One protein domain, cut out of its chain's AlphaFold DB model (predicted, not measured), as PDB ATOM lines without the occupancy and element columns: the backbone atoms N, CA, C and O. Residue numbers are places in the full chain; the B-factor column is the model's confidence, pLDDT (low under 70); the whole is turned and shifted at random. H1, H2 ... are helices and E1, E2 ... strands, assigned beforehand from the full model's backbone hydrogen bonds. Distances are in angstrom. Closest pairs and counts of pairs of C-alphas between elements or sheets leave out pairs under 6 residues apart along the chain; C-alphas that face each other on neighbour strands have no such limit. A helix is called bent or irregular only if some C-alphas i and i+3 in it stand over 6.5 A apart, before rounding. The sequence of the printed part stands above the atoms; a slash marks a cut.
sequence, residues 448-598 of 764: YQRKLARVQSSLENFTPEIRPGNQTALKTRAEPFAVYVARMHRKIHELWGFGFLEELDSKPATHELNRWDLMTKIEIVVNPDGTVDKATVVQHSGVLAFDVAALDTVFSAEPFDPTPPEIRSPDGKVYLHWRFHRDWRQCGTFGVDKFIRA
ATOM      1  N   TYR A 448     266.883 189.176 290.080       73.56
ATOM      2  CA  TYR A 448     266.459 189.846 291.309       73.56
ATOM      3  C   TYR A 448     267.002 191.282 291.428       73.56
ATOM      4  O   TYR A 448     266.216 192.217 291.510       73.56
ATOM      5  N   GLN A 449     268.322 191.482 291.336       79.50
ATOM      6  CA  GLN A 449     268.952 192.811 291.428       79.50
ATOM      7  C   GLN A 449     268.434 193.781 290.354       79.50
ATOM      8  O   GLN A 449     268.120 194.926 290.663       79.50
ATOM      9  N   ARG A 450     268.261 193.322 289.105       82.12
ATOM     10  CA  ARG A 450     267.683 194.150 288.029       82.12
ATOM     11  C   ARG A 450     266.224 194.531 288.289       82.12
ATOM     12  O   ARG A 450     265.815 195.632 287.935       82.12
ATOM     13  N   LYS A 451     265.444 193.647 288.915       81.50
ATOM     14  CA  LYS A 451     264.066 193.937 289.331       81.50
ATOM     15  C   LYS A 451     264.030 194.961 290.468       81.50
ATOM     16  O   LYS A 451     263.261 195.911 290.378       81.50
ATOM     17  N   LEU A 452     264.899 194.817 291.474       81.69
ATOM     18  CA  LEU A 452     265.046 195.810 292.545       81.69
ATOM     19  C   LEU A 452     265.416 197.185 291.986       81.69
ATOM     20  O   LEU A 452     264.765 198.159 292.335       81.69
ATOM     21  N   ALA A 453     266.376 197.254 291.059       82.38
ATOM     22  CA  ALA A 453     266.756 198.504 290.402       82.38
ATOM     23  C   ALA A 453     265.587 199.149 289.626       82.38
ATOM     24  O   ALA A 453     265.426 200.365 289.673       82.38
ATOM     25  N   ARG A 454     264.720 198.356 288.965       81.38
ATOM     26  CA  ARG A 454     263.481 198.872 288.337       81.38
ATOM     27  C   ARG A 454     262.504 199.422 289.377       81.38
ATOM     28  O   ARG A 454     261.996 200.523 289.185       81.38
ATOM     29  N   VAL A 455     262.257 198.704 290.476       83.06
ATOM     30  CA  VAL A 455     261.367 199.166 291.559       83.06
ATOM     31  C   VAL A 455     261.915 200.437 292.214       83.06
ATOM     32  O   VAL A 455     261.175 201.400 292.364       83.06
ATOM     33  N   GLN A 456     263.212 200.485 292.525       83.00
ATOM     34  CA  GLN A 456     263.876 201.665 293.077       83.00
ATOM     35  C   GLN A 456     263.788 202.862 292.120       83.00
ATOM     36  O   GLN A 456     263.300 203.915 292.513       83.00
ATOM     37  N   SER A 457     264.129 202.684 290.840       79.25
ATOM     38  CA  SER A 457     263.998 203.740 289.826       79.25
ATOM     39  C   SER A 457     262.553 204.246 289.688       79.25
ATOM     40  O   SER A 457     262.333 205.441 289.494       79.25
ATOM     41  N   SER A 458     261.561 203.366 289.863       79.81
ATOM     42  CA  SER A 458     260.128 203.705 289.856       79.81
ATOM     43  C   SER A 458     259.680 204.517 291.080       79.81
ATOM     44  O   SER A 458     258.697 205.253 290.998       79.81
ATOM     45  N   LEU A 459     260.388 204.378 292.205       78.00
ATOM     46  CA  LEU A 459     260.189 205.153 293.433       78.00
ATOM     47  C   LEU A 459     260.992 206.458 293.430       78.00
ATOM     48  O   LEU A 459     260.579 207.427 294.044       78.00
ATOM     49  N   GLU A 460     262.122 206.521 292.735       73.56
ATOM     50  CA  GLU A 460     262.893 207.762 292.595       73.56
ATOM     51  C   GLU A 460     262.273 208.693 291.535       73.56
ATOM     52  O   GLU A 460     262.349 209.914 291.646       73.56
ATOM     53  N   ASN A 461     261.581 208.133 290.534       70.38
ATOM     54  CA  ASN A 461     260.992 208.872 289.414       70.38
ATOM     55  C   ASN A 461     259.450 208.887 289.450       70.38
ATOM     56  O   ASN A 461     258.797 208.431 288.510       70.38
ATOM     57  N   PHE A 462     258.853 209.488 290.488       67.25
ATOM     58  CA  PHE A 462     257.394 209.681 290.659       67.25
ATOM     59  C   PHE A 462     256.703 210.595 289.612       67.25
ATOM     60  O   PHE A 462     255.690 211.229 289.898       67.25
ATOM     61  N   THR A 463     257.234 210.725 288.393       75.88
ATOM     62  CA  THR A 463     256.613 211.532 287.332       75.88
ATOM     63  C   THR A 463     255.719 210.652 286.452       75.88
ATOM     64  O   THR A 463     256.262 209.950 285.590       75.88
ATOM     65  N   PRO A 464     254.378 210.692 286.598       77.62
ATOM     66  CA  PRO A 464     253.476 210.049 285.649       77.62
ATOM     67  C   PRO A 464     253.598 210.692 284.262       77.62
ATOM     68  O   PRO A 464     253.780 211.910 284.118       77.62
ATOM     69  N   GLU A 465     253.500 209.864 283.229       74.94
ATOM     70  CA  GLU A 465     253.374 210.295 281.836       74.94
ATOM     71  C   GLU A 465     251.962 210.796 281.533       74.94
ATOM     72  O   GLU A 465     251.772 211.663 280.676       74.94
ATOM     73  N   ILE A 466     250.968 210.271 282.250       73.00
ATOM     74  CA  ILE A 466     249.568 210.633 282.081       73.00
ATOM     75  C   ILE A 466     249.276 211.857 282.948       73.00
ATOM     76  O   ILE A 466     249.109 211.772 284.164       73.00
ATOM     77  N   ARG A 467     249.209 213.024 282.305       72.25
ATOM     78  CA  ARG A 467     248.906 214.308 282.953       72.25
ATOM     79  C   ARG A 467     247.506 214.798 282.559       72.25
ATOM     80  O   ARG A 467     247.053 214.479 281.454       72.25
ATOM     81  N   PRO A 468     246.805 215.569 283.410       59.34
ATOM     82  CA  PRO A 468     245.596 216.282 283.000       59.34
ATOM     83  C   PRO A 468     245.881 217.162 281.771       59.34
ATOM     84  O   PRO A 468     246.900 217.848 281.728       59.34
ATOM     85  N   GLY A 469     245.014 217.100 280.757       59.16
ATOM     86  CA  GLY A 469     245.197 217.784 279.468       59.16
ATOM     87  C   GLY A 469     245.994 217.014 278.401       59.16
ATOM     88  O   GLY A 469     245.909 217.370 277.232       59.16
ATOM     89  N   ASN A 470     246.691 215.926 278.757       66.44
ATOM     90  CA  ASN A 470     247.494 215.103 277.828       66.44
ATOM     91  C   ASN A 470     246.703 213.946 277.171       66.44
ATOM     92  O   ASN A 470     247.256 213.046 276.544       66.44
ATOM     93  N   GLN A 471     245.389 213.897 277.386       67.38
ATOM     94  CA  GLN A 471     244.561 212.713 277.160       67.38
ATOM     95  C   GLN A 471     243.440 213.032 276.177       67.38
ATOM     96  O   GLN A 471     242.789 214.070 276.293       67.38
ATOM     97  N   THR A 472     243.144 212.106 275.264       57.06
ATOM     98  CA  THR A 472     241.851 212.141 274.565       57.06
ATOM     99  C   THR A 472     240.783 211.518 275.458       57.06
ATOM    100  O   THR A 472     240.894 210.354 275.847       57.06
ATOM    101  N   ALA A 473     239.733 212.280 275.786       46.59
ATOM    102  CA  ALA A 473     238.559 211.739 276.471       46.59
ATOM    103  C   ALA A 473     237.974 210.588 275.632       46.59
ATOM    104  O   ALA A 473     237.686 210.750 274.441       46.59
ATOM    105  N   LEU A 474     237.866 209.402 276.234       48.06
ATOM    106  CA  LEU A 474     237.778 208.128 275.516       48.06
ATOM    107  C   LEU A 474     236.372 207.861 274.934       48.06
ATOM    108  O   LEU A 474     235.637 207.006 275.424       48.06
ATOM    109  N   LYS A 475     235.981 208.583 273.878       35.88
ATOM    110  CA  LYS A 475     234.585 208.611 273.401       35.88
ATOM    111  C   LYS A 475     234.032 207.319 272.763       35.88
ATOM    112  O   LYS A 475     232.820 207.252 272.604       35.88
ATOM    113  N   THR A 476     234.834 206.293 272.424       41.94
ATOM    114  CA  THR A 476     234.319 205.106 271.673       41.94
ATOM    115  C   THR A 476     235.050 203.750 271.836       41.94
ATOM    116  O   THR A 476     234.794 202.842 271.050       41.94
ATOM    117  N   ARG A 477     235.948 203.526 272.817       48.72
ATOM    118  CA  ARG A 477     236.834 202.317 272.838       48.72
ATOM    119  C   ARG A 477     236.710 201.366 274.045       48.72
ATOM    120  O   ARG A 477     237.678 200.710 274.417       48.72
ATOM    121  N   ALA A 478     235.544 201.268 274.681       54.56
ATOM    122  CA  ALA A 478     235.404 200.537 275.950       54.56
ATOM    123  C   ALA A 478     235.643 199.007 275.881       54.56
ATOM    124  O   ALA A 478     236.151 198.437 276.848       54.56
ATOM    125  N   GLU A 479     235.286 198.344 274.774       61.69
ATOM    126  CA  GLU A 479     235.247 196.872 274.684       61.69
ATOM    127  C   GLU A 479     236.646 196.213 274.583       61.69
ATOM    128  O   GLU A 479     236.955 195.402 275.464       61.69
ATOM    129  N   PRO A 480     237.566 196.624 273.679       76.38
ATOM    130  CA  PRO A 480     238.884 195.983 273.581       76.38
ATOM    131  C   PRO A 480     239.731 196.161 274.850       76.38
ATOM    132  O   PRO A 480     240.459 195.256 275.270       76.38
ATOM    133  N   PHE A 481     239.583 197.310 275.524       79.75
ATOM    134  CA  PHE A 481     240.199 197.558 276.828       79.75
ATOM    135  C   PHE A 481     239.675 196.605 277.909       79.75
ATOM    136  O   PHE A 481     240.461 196.166 278.747       79.75
ATOM    137  N   ALA A 482     238.380 196.273 277.920       81.81
ATOM    138  CA  ALA A 482     237.813 195.364 278.915       81.81
ATOM    139  C   ALA A 482     238.393 193.948 278.774       81.81
ATOM    140  O   ALA A 482     238.814 193.355 279.770       81.81
ATOM    141  N   VAL A 483     238.499 193.439 277.541       86.25
ATOM    142  CA  VAL A 483     239.105 192.129 277.250       86.25
ATOM    143  C   VAL A 483     240.593 192.106 277.613       86.25
ATOM    144  O   VAL A 483     241.075 191.121 278.175       86.25
ATOM    145  N   TYR A 484     241.334 193.183 277.330       90.25
ATOM    146  CA  TYR A 484     242.754 193.269 277.677       90.25
ATOM    147  C   TYR A 484     242.985 193.341 279.195       90.25
ATOM    148  O   TYR A 484     243.716 192.520 279.751       90.25
ATOM    149  N   VAL A 485     242.296 194.256 279.886       90.19
ATOM    150  CA  VAL A 485     242.401 194.427 281.344       90.19
ATOM    151  C   VAL A 485     241.956 193.164 282.087       90.19
ATOM    152  O   VAL A 485     242.585 192.794 283.072       90.19
ATOM    153  N   ALA A 486     240.948 192.431 281.600       90.88
ATOM    154  CA  ALA A 486     240.550 191.151 282.190       90.88
ATOM    155  C   ALA A 486     241.631 190.057 282.069       90.88
ATOM    156  O   ALA A 486     241.758 189.227 282.971       90.88
ATOM    157  N   ARG A 487     242.425 190.047 280.987       91.94
ATOM    158  CA  ARG A 487     243.564 189.122 280.820       91.94
ATOM    159  C   ARG A 487     244.738 189.513 281.715       91.94
ATOM    160  O   ARG A 487     245.244 188.669 282.453       91.94
ATOM    161  N   MET A 488     245.089 190.798 281.728       93.69
ATOM    162  CA  MET A 488     246.117 191.371 282.602       93.69
ATOM    163  C   MET A 488     245.791 191.158 284.093       93.69
ATOM    164  O   MET A 488     246.661 190.756 284.865       93.69
ATOM    165  N   HIS A 489     244.518 191.312 284.480       94.50
ATOM    166  CA  HIS A 489     244.037 191.076 285.843       94.50
ATOM    167  C   HIS A 489     244.297 189.644 286.304       94.50
ATOM    168  O   HIS A 489     244.715 189.471 287.436       94.50
ATOM    169  N   ARG A 490     244.120 188.618 285.456       92.88
ATOM    170  CA  ARG A 490     244.369 187.224 285.872       92.88
ATOM    171  C   ARG A 490     245.821 186.999 286.310       92.88
ATOM    172  O   ARG A 490     246.033 186.451 287.386       92.88
ATOM    173  N   LYS A 491     246.793 187.496 285.532       93.38
ATOM    174  CA  LYS A 491     248.232 187.418 285.861       93.38
ATOM    175  C   LYS A 491     248.583 188.209 287.131       93.38
ATOM    176  O   LYS A 491     249.340 187.737 287.968       93.38
ATOM    177  N   ILE A 492     248.010 189.403 287.297       94.06
ATOM    178  CA  ILE A 492     248.244 190.254 288.477       94.06
ATOM    179  C   ILE A 492     247.578 189.677 289.736       94.06
ATOM    180  O   ILE A 492     248.169 189.710 290.814       94.06
ATOM    181  N   HIS A 493     246.369 189.130 289.618       94.31
ATOM    182  CA  HIS A 493     245.576 188.608 290.731       94.31
ATOM    183  C   HIS A 493     246.181 187.340 291.342       94.31
ATOM    184  O   HIS A 493     246.117 187.175 292.556       94.31
ATOM    185  N   GLU A 494     246.827 186.491 290.536       92.00
ATOM    186  CA  GLU A 494     247.578 185.331 291.036       92.00
ATOM    187  C   GLU A 494     248.680 185.738 292.030       92.00
ATOM    188  O   GLU A 494     248.890 185.068 293.035       92.00
ATOM    189  N   LEU A 495     249.340 186.875 291.791       91.94
ATOM    190  CA  LEU A 495     250.443 187.363 292.622       91.94
ATOM    191  C   LEU A 495     249.996 188.338 293.725       91.94
ATOM    192  O   LEU A 495     250.604 188.389 294.795       91.94
ATOM    193  N   TRP A 496     248.949 189.133 293.475       93.06
ATOM    194  CA  TRP A 496     248.388 190.071 294.450       93.06
ATOM    195  C   TRP A 496     247.420 189.383 295.414       93.06
ATOM    196  O   TRP A 496     247.645 189.413 296.618       93.06
ATOM    197  N   GLY A 497     246.361 188.761 294.888       87.19
ATOM    198  CA  GLY A 497     245.281 188.152 295.668       87.19
ATOM    199  C   GLY A 497     245.734 186.881 296.381       87.19
ATOM    200  O   GLY A 497     245.767 186.850 297.605       87.19
ATOM    201  N   PHE A 498     246.160 185.869 295.619       83.44
ATOM    202  CA  PHE A 498     246.619 184.567 296.150       83.44
ATOM    203  C   PHE A 498     248.094 184.554 296.595       83.44
ATOM    204  O   PHE A 498     248.682 183.497 296.813       83.44
ATOM    205  N   GLY A 499     248.728 185.725 296.662       87.75
ATOM    206  CA  GLY A 499     250.120 185.876 297.071       87.75
ATOM    207  C   GLY A 499     250.233 186.869 298.213       87.75
ATOM    208  O   GLY A 499     250.194 186.499 299.383       87.75
ATOM    209  N   PHE A 500     250.379 188.148 297.870       90.25
ATOM    210  CA  PHE A 500     250.634 189.191 298.863       90.25
ATOM    211  C   PHE A 500     249.487 189.375 299.870       90.25
ATOM    212  O   PHE A 500     249.749 189.465 301.067       90.25
ATOM    213  N   LEU A 501     248.225 189.403 299.429       89.38
ATOM    214  CA  LEU A 501     247.091 189.594 300.339       89.38
ATOM    215  C   LEU A 501     246.863 188.389 301.265       89.38
ATOM    216  O   LEU A 501     246.606 188.598 302.447       89.38
ATOM    217  N   GLU A 502     247.036 187.157 300.780       88.06
ATOM    218  CA  GLU A 502     246.970 185.948 301.618       88.06
ATOM    219  C   GLU A 502     248.093 185.927 302.676       88.06
ATOM    220  O   GLU A 502     247.855 185.617 303.846       88.06
ATOM    221  N   GLU A 503     249.308 186.372 302.323       86.19
ATOM    222  CA  GLU A 503     250.389 186.572 303.297       86.19
ATOM    223  C   GLU A 503     250.017 187.628 304.355       86.19
ATOM    224  O   GLU A 503     250.336 187.461 305.534       86.19
ATOM    225  N   LEU A 504     249.328 188.707 303.970       87.88
ATOM    226  CA  LEU A 504     248.845 189.734 304.899       87.88
ATOM    227  C   LEU A 504     247.712 189.228 305.803       87.88
ATOM    228  O   LEU A 504     247.716 189.541 306.994       87.88
ATOM    229  N   ASP A 505     246.791 188.405 305.298       87.31
ATOM    230  CA  ASP A 505     245.722 187.783 306.096       87.31
ATOM    231  C   ASP A 505     246.282 186.866 307.208       87.31
ATOM    232  O   ASP A 505     245.649 186.711 308.252       87.31
ATOM    233  N   SER A 506     247.504 186.329 307.051       87.38
ATOM    234  CA  SER A 506     248.211 185.588 308.114       87.38
ATOM    235  C   SER A 506     248.791 186.469 309.238       87.38
ATOM    236  O   SER A 506     249.123 185.969 310.316       87.38
ATOM    237  N   LYS A 507     248.940 187.782 309.011       87.31
ATOM    238  CA  LYS A 507     249.513 188.732 309.983       87.31
ATOM    239  C   LYS A 507     248.436 189.211 310.969       87.31
ATOM    240  O   LYS A 507     247.256 189.246 310.623       87.31
ATOM    241  N   PRO A 508     248.794 189.640 312.194       88.88
ATOM    242  CA  PRO A 508     247.812 190.175 313.134       88.88
ATOM    243  C   PRO A 508     247.097 191.413 312.573       88.88
ATOM    244  O   PRO A 508     247.675 192.207 311.829       88.88
ATOM    245  N   ALA A 509     245.838 191.616 312.967       84.25
ATOM    246  CA  ALA A 509     245.012 192.740 312.507       84.25
ATOM    247  C   ALA A 509     245.550 194.128 312.922       84.25
ATOM    248  O   ALA A 509     245.155 195.138 312.352       84.25
ATOM    249  N   THR A 510     246.457 194.181 313.902       85.81
ATOM    250  CA  THR A 510     247.152 195.398 314.352       85.81
ATOM    251  C   THR A 510     248.383 195.756 313.513       85.81
ATOM    252  O   THR A 510     248.983 196.802 313.741       85.81
ATOM    253  N   HIS A 511     248.792 194.901 312.569       87.25
ATOM    254  CA  HIS A 511     249.948 195.148 311.709       87.25
ATOM    255  C   HIS A 511     249.661 196.290 310.718       87.25
ATOM    256  O   HIS A 511     248.580 196.345 310.139       87.25
ATOM    257  N   GLU A 512     250.638 197.163 310.453       87.31
ATOM    258  CA  GLU A 512     250.452 198.365 309.619       87.31
ATOM    259  C   GLU A 512     249.920 198.046 308.211       87.31
ATOM    260  O   GLU A 512     248.988 198.690 307.737       87.31
ATOM    261  N   LEU A 513     250.445 196.985 307.581       87.25
ATOM    262  CA  LEU A 513     249.979 196.473 306.279       87.25
ATOM    263  C   LEU A 513     248.576 195.822 306.299       87.25
ATOM    264  O   LEU A 513     248.030 195.538 305.238       87.25
ATOM    265  N   ASN A 514     247.979 195.590 307.471       89.00
ATOM    266  CA  ASN A 514     246.622 195.048 307.618       89.00
ATOM    267  C   ASN A 514     245.541 196.113 307.808       89.00
ATOM    268  O   ASN A 514     244.382 195.791 308.068       89.00
ATOM    269  N   ARG A 515     245.891 197.381 307.600       86.25
ATOM    270  CA  ARG A 515     244.934 198.475 307.468       86.25
ATOM    271  C   ARG A 515     244.081 198.322 306.204       86.25
ATOM    272  O   ARG A 515     244.584 198.372 305.085       86.25
ATOM    273  N   TRP A 516     242.771 198.155 306.385       86.69
ATOM    274  CA  TRP A 516     241.814 197.915 305.294       86.69
ATOM    275  C   TRP A 516     241.642 199.125 304.362       86.69
ATOM    276  O   TRP A 516     241.221 198.967 303.221       86.69
ATOM    277  N   ASP A 517     241.991 200.324 304.830       88.62
ATOM    278  CA  ASP A 517     241.932 201.573 304.071       88.62
ATOM    279  C   ASP A 517     243.135 201.794 303.132       88.62
ATOM    280  O   ASP A 517     243.128 202.750 302.355       88.62
ATOM    281  N   LEU A 518     244.144 200.911 303.145       91.56
ATOM    282  CA  LEU A 518     245.291 201.008 302.237       91.56
ATOM    283  C   LEU A 518     244.869 200.803 300.775       91.56
ATOM    284  O   LEU A 518     244.328 199.761 300.387       91.56
ATOM    285  N   MET A 519     245.184 201.806 299.956       92.38
ATOM    286  CA  MET A 519     245.056 201.784 298.504       92.38
ATOM    287  C   MET A 519     246.256 202.484 297.876       92.38
ATOM    288  O   MET A 519     246.613 203.581 298.299       92.38
ATOM    289  N   THR A 520     246.853 201.869 296.860       93.75
ATOM    290  CA  THR A 520     247.913 202.472 296.048       93.75
ATOM    291  C   THR A 520     247.487 202.510 294.585       93.75
ATOM    292  O   THR A 520     246.942 201.533 294.067       93.75
ATOM    293  N   LYS A 521     247.677 203.650 293.914       93.12
ATOM    294  CA  LYS A 521     247.383 203.813 292.483       93.12
ATOM    295  C   LYS A 521     248.696 203.834 291.717       93.12
ATOM    296  O   LYS A 521     249.526 204.711 291.951       93.12
ATOM    297  N   ILE A 522     248.855 202.909 290.777       92.69
ATOM    298  CA  ILE A 522     250.059 202.762 289.954       92.69
ATOM    299  C   ILE A 522     249.712 203.042 288.493       92.69
ATOM    300  O   ILE A 522     248.768 202.468 287.955       92.69
ATOM    301  N   GLU A 523     250.490 203.907 287.848       92.44
ATOM    302  CA  GLU A 523     250.539 204.039 286.395       92.44
ATOM    303  C   GLU A 523     251.362 202.890 285.823       92.44
ATOM    304  O   GLU A 523     252.488 202.676 286.264       92.44
ATOM    305  N   ILE A 524     250.809 202.167 284.853       92.94
ATOM    306  CA  ILE A 524     251.460 201.064 284.150       92.94
ATOM    307  C   ILE A 524     251.455 201.394 282.656       92.94
ATOM    308  O   ILE A 524     250.397 201.636 282.068       92.94
ATOM    309  N   VAL A 525     252.646 201.380 282.058       93.31
ATOM    310  CA  VAL A 525     252.891 201.615 280.635       93.31
ATOM    311  C   VAL A 525     253.348 200.302 280.003       93.31
ATOM    312  O   VAL A 525     254.384 199.750 280.379       93.31
ATOM    313  N   VAL A 526     252.560 199.784 279.059       93.62
ATOM    314  CA  VAL A 526     252.780 198.465 278.441       93.62
ATOM    315  C   VAL A 526     253.109 198.613 276.957       93.62
ATOM    316  O   VAL A 526     252.432 199.339 276.226       93.62
ATOM    317  N   ASN A 527     254.146 197.906 276.514       93.50
ATOM    318  CA  ASN A 527     254.636 197.893 275.140       93.50
ATOM    319  C   ASN A 527     253.774 197.022 274.196       93.50
ATOM    320  O   ASN A 527     252.957 196.209 274.644       93.50
ATOM    321  N   PRO A 528     253.971 197.135 272.865       90.75
ATOM    322  CA  PRO A 528     253.352 196.269 271.856       90.75
ATOM    323  C   PRO A 528     253.422 194.756 272.123       90.75
ATOM    324  O   PRO A 528     252.492 194.026 271.782       90.75
ATOM    325  N   ASP A 529     254.524 194.294 272.710       90.75
ATOM    326  CA  ASP A 529     254.842 192.889 272.983       90.75
ATOM    327  C   ASP A 529     254.334 192.384 274.348       90.75
ATOM    328  O   ASP A 529     254.469 191.201 274.648       90.75
ATOM    329  N   GLY A 530     253.736 193.262 275.162       87.88
ATOM    330  CA  GLY A 530     253.303 192.953 276.525       87.88
ATOM    331  C   GLY A 530     254.378 193.146 277.604       87.88
ATOM    332  O   GLY A 530     254.102 192.883 278.777       87.88
ATOM    333  N   THR A 531     255.582 193.620 277.258       92.62
ATOM    334  CA  THR A 531     256.582 194.040 278.258       92.62
ATOM    335  C   THR A 531     256.163 195.334 278.960       92.62
ATOM    336  O   THR A 531     255.407 196.144 278.416       92.62
ATOM    337  N   VAL A 532     256.636 195.536 280.190       91.56
ATOM    338  CA  VAL A 532     256.356 196.742 280.980       91.56
ATOM    339  C   VAL A 532     257.477 197.742 280.744       91.56
ATOM    340  O   VAL A 532     258.591 197.582 281.241       91.56
ATOM    341  N   ASP A 533     257.166 198.799 280.005       89.12
ATOM    342  CA  ASP A 533     258.090 199.904 279.753       89.12
ATOM    343  C   ASP A 533     258.390 200.659 281.055       89.12
ATOM    344  O   ASP A 533     259.546 200.858 281.429       89.12
ATOM    345  N   LYS A 534     257.326 200.989 281.795       88.12
ATOM    346  CA  LYS A 534     257.377 201.760 283.035       88.12
ATOM    347  C   LYS A 534     256.207 201.392 283.946       88.12
ATOM    348  O   LYS A 534     255.093 201.176 283.475       88.12
ATOM    349  N   ALA A 535     256.448 201.365 285.254       90.00
ATOM    350  CA  ALA A 535     255.392 201.386 286.260       90.00
ATOM    351  C   ALA A 535     255.774 202.396 287.350       90.00
ATOM    352  O   ALA A 535     256.915 202.386 287.788       90.00
ATOM    353  N   THR A 536     254.871 203.278 287.776       88.38
ATOM    354  CA  THR A 536     255.174 204.342 288.760       88.38
ATOM    355  C   THR A 536     253.983 204.631 289.663       88.38
ATOM    356  O   THR A 536     252.839 204.555 289.221       88.38
ATOM    357  N   VAL A 537     254.227 204.993 290.924       89.12
ATOM    358  CA  VAL A 537     253.155 205.314 291.882       89.12
ATOM    359  C   VAL A 537     252.586 206.707 291.589       89.12
ATOM    360  O   VAL A 537     253.306 207.699 291.626       89.12
ATOM    361  N   VAL A 538     251.281 206.771 291.319       87.94
ATOM    362  CA  VAL A 538     250.490 208.003 291.120       87.94
ATOM    363  C   VAL A 538     249.912 208.493 292.449       87.94
ATOM    364  O   VAL A 538     249.810 209.693 292.690       87.94
ATOM    365  N   GLN A 539     249.527 207.557 293.319       86.50
ATOM    366  CA  GLN A 539     249.016 207.831 294.658       86.50
ATOM    367  C   GLN A 539     249.518 206.742 295.603       86.50
ATOM    368  O   GLN A 539     249.174 205.575 295.427       86.50
ATOM    369  N   HIS A 540     250.328 207.121 296.590       89.81
ATOM    370  CA  HIS A 540     250.851 206.190 297.584       89.81
ATOM    371  C   HIS A 540     249.783 205.815 298.618       89.81
ATOM    372  O   HIS A 540     248.949 206.637 299.003       89.81
ATOM    373  N   SER A 541     249.873 204.604 299.156       89.50
ATOM    374  CA  SER A 541     249.048 204.143 300.284       89.50
ATOM    375  C   SER A 541     249.450 204.763 301.627       89.50
ATOM    376  O   SER A 541     248.710 204.675 302.607       89.50
ATOM    377  N   GLY A 542     250.629 205.393 301.682       87.06
ATOM    378  CA  GLY A 542     251.230 205.914 302.911       87.06
ATOM    379  C   GLY A 542     252.048 204.872 303.679       87.06
ATOM    380  O   GLY A 542     252.618 205.206 304.714       87.06
ATOM    381  N   VAL A 543     252.147 203.636 303.173       88.81
ATOM    382  CA  VAL A 543     253.039 202.595 303.695       88.81
ATOM    383  C   VAL A 543     253.894 202.070 302.544       88.81
ATOM    384  O   VAL A 543     253.432 201.277 301.726       88.81
ATOM    385  N   LEU A 544     255.168 202.474 302.504       88.12
ATOM    386  CA  LEU A 544     256.078 202.183 301.385       88.12
ATOM    387  C   LEU A 544     256.152 200.687 301.040       88.12
ATOM    388  O   LEU A 544     256.201 200.328 299.870       88.12
ATOM    389  N   ALA A 545     256.113 199.802 302.040       87.25
ATOM    390  CA  ALA A 545     256.139 198.355 301.827       87.25
ATOM    391  C   ALA A 545     254.921 197.827 301.032       87.25
ATOM    392  O   ALA A 545     255.055 196.859 300.289       87.25
ATOM    393  N   PHE A 546     253.757 198.476 301.144       91.94
ATOM    394  CA  PHE A 546     252.559 198.146 300.366       91.94
ATOM    395  C   PHE A 546     252.678 198.643 298.917       91.94
ATOM    396  O   PHE A 546     252.382 197.904 297.977       91.94
ATOM    397  N   ASP A 547     253.183 199.866 298.733       90.25
ATOM    398  CA  ASP A 547     253.417 200.467 297.410       90.25
ATOM    399  C   ASP A 547     254.486 199.687 296.615       90.25
ATOM    400  O   ASP A 547     254.301 199.372 295.437       90.25
ATOM    401  N   VAL A 548     255.572 199.290 297.291       90.00
ATOM    402  CA  VAL A 548     256.633 198.412 296.767       90.00
ATOM    403  C   VAL A 548     256.078 197.053 296.351       90.00
ATOM    404  O   VAL A 548     256.415 196.575 295.271       90.00
ATOM    405  N   ALA A 549     255.232 196.426 297.174       90.50
ATOM    406  CA  ALA A 549     254.655 195.122 296.855       90.50
ATOM    407  C   ALA A 549     253.780 195.172 295.594       90.50
ATOM    408  O   ALA A 549     253.844 194.265 294.768       90.50
ATOM    409  N   ALA A 550     253.013 196.249 295.402       92.19
ATOM    410  CA  ALA A 550     252.185 196.422 294.213       92.19
ATOM    411  C   ALA A 550     253.031 196.649 292.939       92.19
ATOM    412  O   ALA A 550     252.767 196.016 291.914       92.19
ATOM    413  N   LEU A 551     254.103 197.456 293.007       91.56
ATOM    414  CA  LEU A 551     255.083 197.581 291.913       91.56
ATOM    415  C   LEU A 551     255.778 196.241 291.608       91.56
ATOM    416  O   LEU A 551     255.886 195.845 290.445       91.56
ATOM    417  N   ASP A 552     256.222 195.521 292.642       90.19
ATOM    418  CA  ASP A 552     256.861 194.209 292.516       90.19
ATOM    419  C   ASP A 552     255.939 193.206 291.818       90.19
ATOM    420  O   ASP A 552     256.389 192.483 290.927       90.19
ATOM    421  N   THR A 553     254.649 193.195 292.164       92.69
ATOM    422  CA  THR A 553     253.630 192.364 291.519       92.69
ATOM    423  C   THR A 553     253.482 192.683 290.031       92.69
ATOM    424  O   THR A 553     253.507 191.758 289.219       92.69
ATOM    425  N   VAL A 554     253.402 193.962 289.643       93.25
ATOM    426  CA  VAL A 554     253.301 194.360 288.223       93.25
ATOM    427  C   VAL A 554     254.526 193.899 287.426       93.25
ATOM    428  O   VAL A 554     254.365 193.264 286.386       93.25
ATOM    429  N   PHE A 555     255.743 194.119 287.935       91.69
ATOM    430  CA  PHE A 555     256.976 193.653 287.279       91.69
ATOM    431  C   PHE A 555     257.182 192.127 287.335       91.69
ATOM    432  O   PHE A 555     258.038 191.603 286.625       91.69
ATOM    433  N   SER A 556     256.448 191.406 288.186       90.50
ATOM    434  CA  SER A 556     256.477 189.933 288.255       90.50
ATOM    435  C   SER A 556     255.501 189.270 287.290       90.50
ATOM    436  O   SER A 556     255.741 188.145 286.869       90.50
ATOM    437  N   ALA A 557     254.399 189.951 286.971       89.94
ATOM    438  CA  ALA A 557     253.375 189.478 286.043       89.94
ATOM    439  C   ALA A 557     253.747 189.708 284.560       89.94
ATOM    440  O   ALA A 557     253.032 189.263 283.661       89.94
ATOM    441  N   GLU A 558     254.867 190.392 284.310       87.94
ATOM    442  CA  GLU A 558     255.480 190.586 282.997       87.94
ATOM    443  C   GLU A 558     256.082 189.264 282.451       87.94
ATOM    444  O   GLU A 558     256.775 188.565 283.195       87.94
ATOM    445  N   PRO A 559     255.905 188.920 281.157       93.12
ATOM    446  CA  PRO A 559     255.191 189.670 280.127       93.12
ATOM    447  C   PRO A 559     253.669 189.464 280.159       93.12
ATOM    448  O   PRO A 559     253.137 188.352 280.287       93.12
ATOM    449  N   PHE A 560     252.953 190.565 279.956       93.00
ATOM    450  CA  PHE A 560     251.530 190.546 279.657       93.00
ATOM    451  C   PHE A 560     251.279 190.042 278.235       93.00
ATOM    452  O   PHE A 560     252.197 189.722 277.484       93.00
ATOM    453  N   ASP A 561     250.010 189.901 277.876       90.31
ATOM    454  CA  ASP A 561     249.657 189.517 276.515       90.31
ATOM    455  C   ASP A 561     249.951 190.691 275.557       90.31
ATOM    456  O   ASP A 561     249.871 191.850 275.988       90.31
ATOM    457  N   PRO A 562     250.221 190.433 274.262       91.50
ATOM    458  CA  PRO A 562     250.389 191.489 273.268       91.50
ATOM    459  C   PRO A 562     249.199 192.453 273.268       91.50
ATOM    460  O   PRO A 562     248.034 192.035 273.277       91.50
ATOM    461  N   THR A 563     249.489 193.753 273.277       89.88
ATOM    462  CA  THR A 563     248.463 194.801 273.359       89.88
ATOM    463  C   THR A 563     247.696 194.898 272.031       89.88
ATOM    464  O   THR A 563     248.340 195.027 270.989       89.88
ATOM    465  N   PRO A 564     246.350 194.851 272.008       87.69
ATOM    466  CA  PRO A 564     245.578 195.077 270.783       87.69
ATOM    467  C   PRO A 564     245.861 196.465 270.179       87.69
ATOM    468  O   PRO A 564     245.986 197.429 270.941       87.69
ATOM    469  N   PRO A 565     245.972 196.614 268.846       84.62
ATOM    470  CA  PRO A 565     246.304 197.897 268.225       84.62
ATOM    471  C   PRO A 565     245.256 198.990 268.489       84.62
ATOM    472  O   PRO A 565     245.598 200.166 268.512       84.62
ATOM    473  N   GLU A 566     244.003 198.622 268.760       83.50
ATOM    474  CA  GLU A 566     242.890 199.542 269.016       83.50
ATOM    475  C   GLU A 566     243.035 200.315 270.337       83.50
ATOM    476  O   GLU A 566     242.460 201.396 270.481       83.50
ATOM    477  N   ILE A 567     243.779 199.766 271.306       84.69
ATOM    478  CA  ILE A 567     243.973 200.365 272.639       84.69
ATOM    479  C   ILE A 567     245.317 201.085 272.798       84.69
ATOM    480  O   ILE A 567     245.576 201.672 273.849       84.69
ATOM    481  N   ARG A 568     246.177 201.031 271.775       86.31
ATOM    482  CA  ARG A 568     247.477 201.711 271.766       86.31
ATOM    483  C   ARG A 568     247.299 203.211 271.516       86.31
ATOM    484  O   ARG A 568     246.407 203.634 270.780       86.31
ATOM    485  N   SER A 569     248.163 204.009 272.131       86.25
ATOM    486  CA  SER A 569     248.315 205.436 271.827       86.25
ATOM    487  C   SER A 569     249.196 205.632 270.571       86.25
ATOM    488  O   SER A 569     249.729 204.638 270.064       86.25
ATOM    489  N   PRO A 570     249.364 206.867 270.043       82.94
ATOM    490  CA  PRO A 570     250.228 207.210 268.886       82.94
ATOM    491  C   PRO A 570     251.752 207.062 269.123       82.94
ATOM    492  O   PRO A 570     252.587 207.863 268.704       82.94
ATOM    493  N   ASP A 571     252.106 206.051 269.899       82.00
ATOM    494  CA  ASP A 571     253.438 205.602 270.282       82.00
ATOM    495  C   ASP A 571     253.481 204.061 270.395       82.00
ATOM    496  O   ASP A 571     254.483 203.483 270.818       82.00
ATOM    497  N   GLY A 572     252.387 203.367 270.065       85.75
ATOM    498  CA  GLY A 572     252.249 201.924 270.223       85.75
ATOM    499  C   GLY A 572     252.103 201.427 271.669       85.75
ATOM    500  O   GLY A 572     251.990 200.215 271.860       85.75
ATOM    501  N   LYS A 573     252.086 202.304 272.680       90.38
ATOM    502  CA  LYS A 573     252.022 201.948 274.106       90.38
ATOM    503  C   LYS A 573     250.598 202.042 274.657       90.38
ATOM    504  O   LYS A 573     249.742 202.764 274.141       90.38
ATOM    505  N   VAL A 574     250.335 201.290 275.722       90.25
ATOM    506  CA  VAL A 574     249.054 201.286 276.447       90.25
ATOM    507  C   VAL A 574     249.251 201.868 277.840       90.25
ATOM    508  O   VAL A 574     250.188 201.495 278.542       90.25
ATOM    509  N   TYR A 575     248.337 202.757 278.225       89.94
ATOM    510  CA  TYR A 575     248.430 203.603 279.409       89.94
ATOM    511  C   TYR A 575     247.264 203.331 280.372       89.94
ATOM    512  O   TYR A 575     246.095 203.559 280.041       89.94
ATOM    513  N   LEU A 576     247.576 202.826 281.569       91.06
ATOM    514  CA  LEU A 576     246.599 202.411 282.583       91.06
ATOM    515  C   LEU A 576     246.976 202.981 283.956       91.06
ATOM    516  O   LEU A 576     248.140 202.911 284.337       91.06
ATOM    517  N   HIS A 577     246.008 203.461 284.742       92.38
ATOM    518  CA  HIS A 577     246.187 203.635 286.194       92.38
ATOM    519  C   HIS A 577     245.380 202.569 286.931       92.38
ATOM    520  O   HIS A 577     244.157 202.539 286.823       92.38
ATOM    521  N   TRP A 578     246.044 201.719 287.712       94.06
ATOM    522  CA  TRP A 578     245.414 200.632 288.463       94.06
ATOM    523  C   TRP A 578     245.438 200.924 289.964       94.06
ATOM    524  O   TRP A 578     246.501 201.178 290.531       94.06
ATOM    525  N   ARG A 579     244.272 200.872 290.620       94.38
ATOM    526  CA  ARG A 579     244.148 200.916 292.086       94.38
ATOM    527  C   ARG A 579     244.285 199.514 292.692       94.38
ATOM    528  O   ARG A 579     243.480 198.633 292.398       94.38
ATOM    529  N   PHE A 580     245.273 199.328 293.556       94.94
ATOM    530  CA  PHE A 580     245.483 198.128 294.365       94.94
ATOM    531  C   PHE A 580     245.049 198.407 295.803       94.94
ATOM    532  O   PHE A 580     245.593 199.297 296.453       94.94
ATOM    533  N   HIS A 581     244.074 197.652 296.301       93.94
ATOM    534  CA  HIS A 581     243.484 197.793 297.632       93.94
ATOM    535  C   HIS A 581     243.864 196.623 298.552       93.94
ATOM    536  O   HIS A 581     244.092 195.505 298.079       93.94
ATOM    537  N   ARG A 582     243.881 196.871 299.870       92.50
ATOM    538  CA  ARG A 582     243.990 195.828 300.912       92.50
ATOM    539  C   ARG A 582     242.655 195.131 301.205       92.50
ATOM    540  O   ARG A 582     242.654 193.965 301.602       92.50
ATOM    541  N   ASP A 583     241.543 195.850 301.051       88.75
ATOM    542  CA  ASP A 583     240.193 195.336 301.297       88.75
ATOM    543  C   ASP A 583     239.677 194.410 300.174       88.75
ATOM    544  O   ASP A 583     240.389 194.050 299.234       88.75
ATOM    545  N   TRP A 584     238.398 194.036 300.266       83.19
ATOM    546  CA  TRP A 584     237.679 193.180 299.317       83.19
ATOM    547  C   TRP A 584     237.745 193.634 297.846       83.19
ATOM    548  O   TRP A 584     237.456 192.828 296.961       83.19
ATOM    549  N   ARG A 585     238.120 194.889 297.558       87.62
ATOM    550  CA  ARG A 585     238.296 195.404 296.190       87.62
ATOM    551  C   ARG A 585     239.562 194.874 295.521       87.62
ATOM    552  O   ARG A 585     239.588 194.753 294.296       87.62
ATOM    553  N   GLN A 586     240.584 194.540 296.313       90.69
ATOM    554  CA  GLN A 586     241.866 193.985 295.875       90.69
ATOM    555  C   GLN A 586     242.442 194.713 294.640       90.69
ATOM    556  O   GLN A 586     242.582 195.932 294.646       90.69
ATOM    557  N   CYS A 587     242.765 193.982 293.570       91.75
ATOM    558  CA  CYS A 587     243.200 194.508 292.272       91.75
ATOM    559  C   CYS A 587     242.068 194.505 291.219       91.75
ATOM    560  O   CYS A 587     242.335 194.388 290.025       91.75
ATOM    561  N   GLY A 588     240.800 194.613 291.630       86.50
ATOM    562  CA  GLY A 588     239.643 194.475 290.740       86.50
ATOM    563  C   GLY A 588     239.641 195.420 289.528       86.50
ATOM    564  O   GLY A 588     240.055 196.578 289.600       86.50
ATOM    565  N   THR A 589     239.119 194.939 288.396       85.62
ATOM    566  CA  THR A 589     239.166 195.629 287.088       85.62
ATOM    567  C   THR A 589     238.393 196.952 287.023       85.62
ATOM    568  O   THR A 589     238.650 197.766 286.138       85.62
ATOM    569  N   PHE A 590     237.471 197.198 287.957       81.38
ATOM    570  CA  PHE A 590     236.782 198.486 288.117       81.38
ATOM    571  C   PHE A 590     237.711 199.594 288.641       81.38
ATOM    572  O   PHE A 590     237.433 200.770 288.436       81.38
ATOM    573  N   GLY A 591     238.822 199.235 289.293       82.00
ATOM    574  CA  GLY A 591     239.826 200.173 289.790       82.00
ATOM    575  C   GLY A 591     240.770 200.714 288.713       82.00
ATOM    576  O   GLY A 591     241.704 201.434 289.071       82.00
ATOM    577  N   VAL A 592     240.553 200.368 287.436       88.25
ATOM    578  CA  VAL A 592     241.445 200.679 286.309       88.25
ATOM    579  C   VAL A 592     240.930 201.866 285.495       88.25
ATOM    580  O   VAL A 592     240.012 201.730 284.677       88.25
ATOM    581  N   ASP A 593     241.574 203.018 285.675       85.06
ATOM    582  CA  ASP A 593     241.405 204.176 284.799       85.06
ATOM    583  C   ASP A 593     242.233 203.928 283.513       85.06
ATOM    584  O   ASP A 593     243.365 203.441 283.574       85.06
ATOM    585  N   LYS A 594     241.655 204.193 282.335       85.88
ATOM    586  CA  LYS A 594     242.200 203.800 281.018       85.88
ATOM    587  C   LYS A 594     242.402 205.026 280.145       85.88
ATOM    588  O   LYS A 594     241.474 205.823 280.009       85.88
ATOM    589  N   PHE A 595     243.565 205.139 279.513       83.31
ATOM    590  CA  PHE A 595     243.966 206.361 278.828       83.31
ATOM    591  C   PHE A 595     244.499 206.086 277.426       83.31
ATOM    592  O   PHE A 595     245.187 205.095 277.184       83.31
ATOM    593  N   ILE A 596     244.208 207.012 276.512       82.81
ATOM    594  CA  ILE A 596     244.912 207.147 275.239       82.81
ATOM    595  C   ILE A 596     245.512 208.545 275.199       82.81
ATOM    596  O   ILE A 596     244.797 209.552 275.312       82.81
ATOM    597  N   ARG A 597     246.838 208.590 275.075       80.31
ATOM    598  CA  ARG A 597     247.604 209.830 275.070       80.31
ATOM    599  C   ARG A 597     247.393 210.563 273.740       80.31
ATOM    600  O   ARG A 597     247.378 209.937 272.683       80.31
ATOM    601  N   ALA A 598     247.146 211.870 273.812       66.25
ATOM    602  CA  ALA A 598     246.850 212.706 272.645       66.25
ATOM    603  C   ALA A 598     248.132 213.214 271.968       66.25
ATOM    604  O   ALA A 598     248.211 213.316 270.745       66.25
TER     605      ALA A 598
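AT A GLANCE: This is residues 448 to 598 of the 764 residues of the protein "TonB family protein" of Deltaproteobacteria bacterium (UniProt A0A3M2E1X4). A strongly twisted sheet of four strands has one face covered by two helices, H3 over its inner strand E1 and the long, kinked H2 over E3 and E4, while the opposite face has no named helix. A further helix, H1, lies at the E2 edge and packs partly on H3. The printed part has 151 residues, with three named helices and four named strands in the order H1, H2, E1, E2, H3, E3, E4. The sheet runs E2, E1, E3, E4, all antiparallel, and the class is mixed, helices and strands. The whole is compact, with a radius of gyration of the C-alphas of 15.2 A, and its outline is elongated, spanning 47 by 30 by 28 A.

HOW THE PARTS SIT: H1, residues 448 to 460, only grazes the sheet with its residues 454 to 460; its closest C-alpha pair to E2, residues 532 to 539, is Ser 458 and Thr 536, 5.1 A apart. With residues 451 to 455 alone H1 touches H3, residues 544 to 556, at a steep tilt of 54 degrees, opposite ways; the closest C-alphas are those of Val 455 and Leu 551, 6.5 A apart. H2, residues 478 to 505, is apart from H1. With residues 492 to 500 alone H2 touches H3, also at a steep tilt of 54 degrees and opposite ways, the closest C-alphas being those of Leu 495 and Thr 553, 6.0 A apart. H2 lies over E3, residues 574 to 581, and E4, residues 592 to 595, at a height over the sheet of 8.3 A. On the local plane it stands at 33 degrees to E3, only just slantwise to the strands. E1, residues 519 to 526, and E2 form a hairpin, with N 523 and O 536 2.8 A apart, within hydrogen-bond range. H3 is on the same face as H2, at a height over the sheet of 8.6 A. It lies over E1, and on the local plane it runs only just along the strands, at 29.7 degrees to E1; the closest C-alphas of the two are those of Thr 520 and Asp 547, 6.0 A apart. E2, H3 and E3 make a split strand-helix-strand unit, two strands running the same way with E1 between them in the sheet, and its crossover is left-handed. E1 and E3 are antiparallel neighbours, with N 524 and O 576 2.8 A apart. E3 and E4 form a hairpin, with N 577 and O 593 2.9 A apart. Every O i to N i+4 pair is within hydrogen-bond range in H1 and H3, and 18 of 24 are in H2.

IN THESE COORDINATES: H1 begins at C-alpha 448, at (266.459, 189.846, 291.309), and is 18.3 A long. H2 measures 34.3 A, has a kink of 41 degrees near residue 492, and is irregular, but only just: C-alphas 498 and 501 are 6.6 A apart. E1 measures 21.8 A and begins at C-alpha 519, at (245.056, 201.784, 298.504). E2 is 19.1 A, H3 18.0 A and E3 22.2 A long. E4, 9.7 A long, ends at C-alpha 595, at (243.966, 206.361, 278.828).

THE WHOLE: The two C-alphas farthest apart are those of Pro 508 and Pro 570, 47.5 A. The printed part has no cut. The links H1 to H2, H2 to E1 and H3 to E3 are long, with 17, 13 and 17 residues. Mean pLDDT of the printed part is 84.6; residue 462, residues 468 to 479 and residue 598 are under 70.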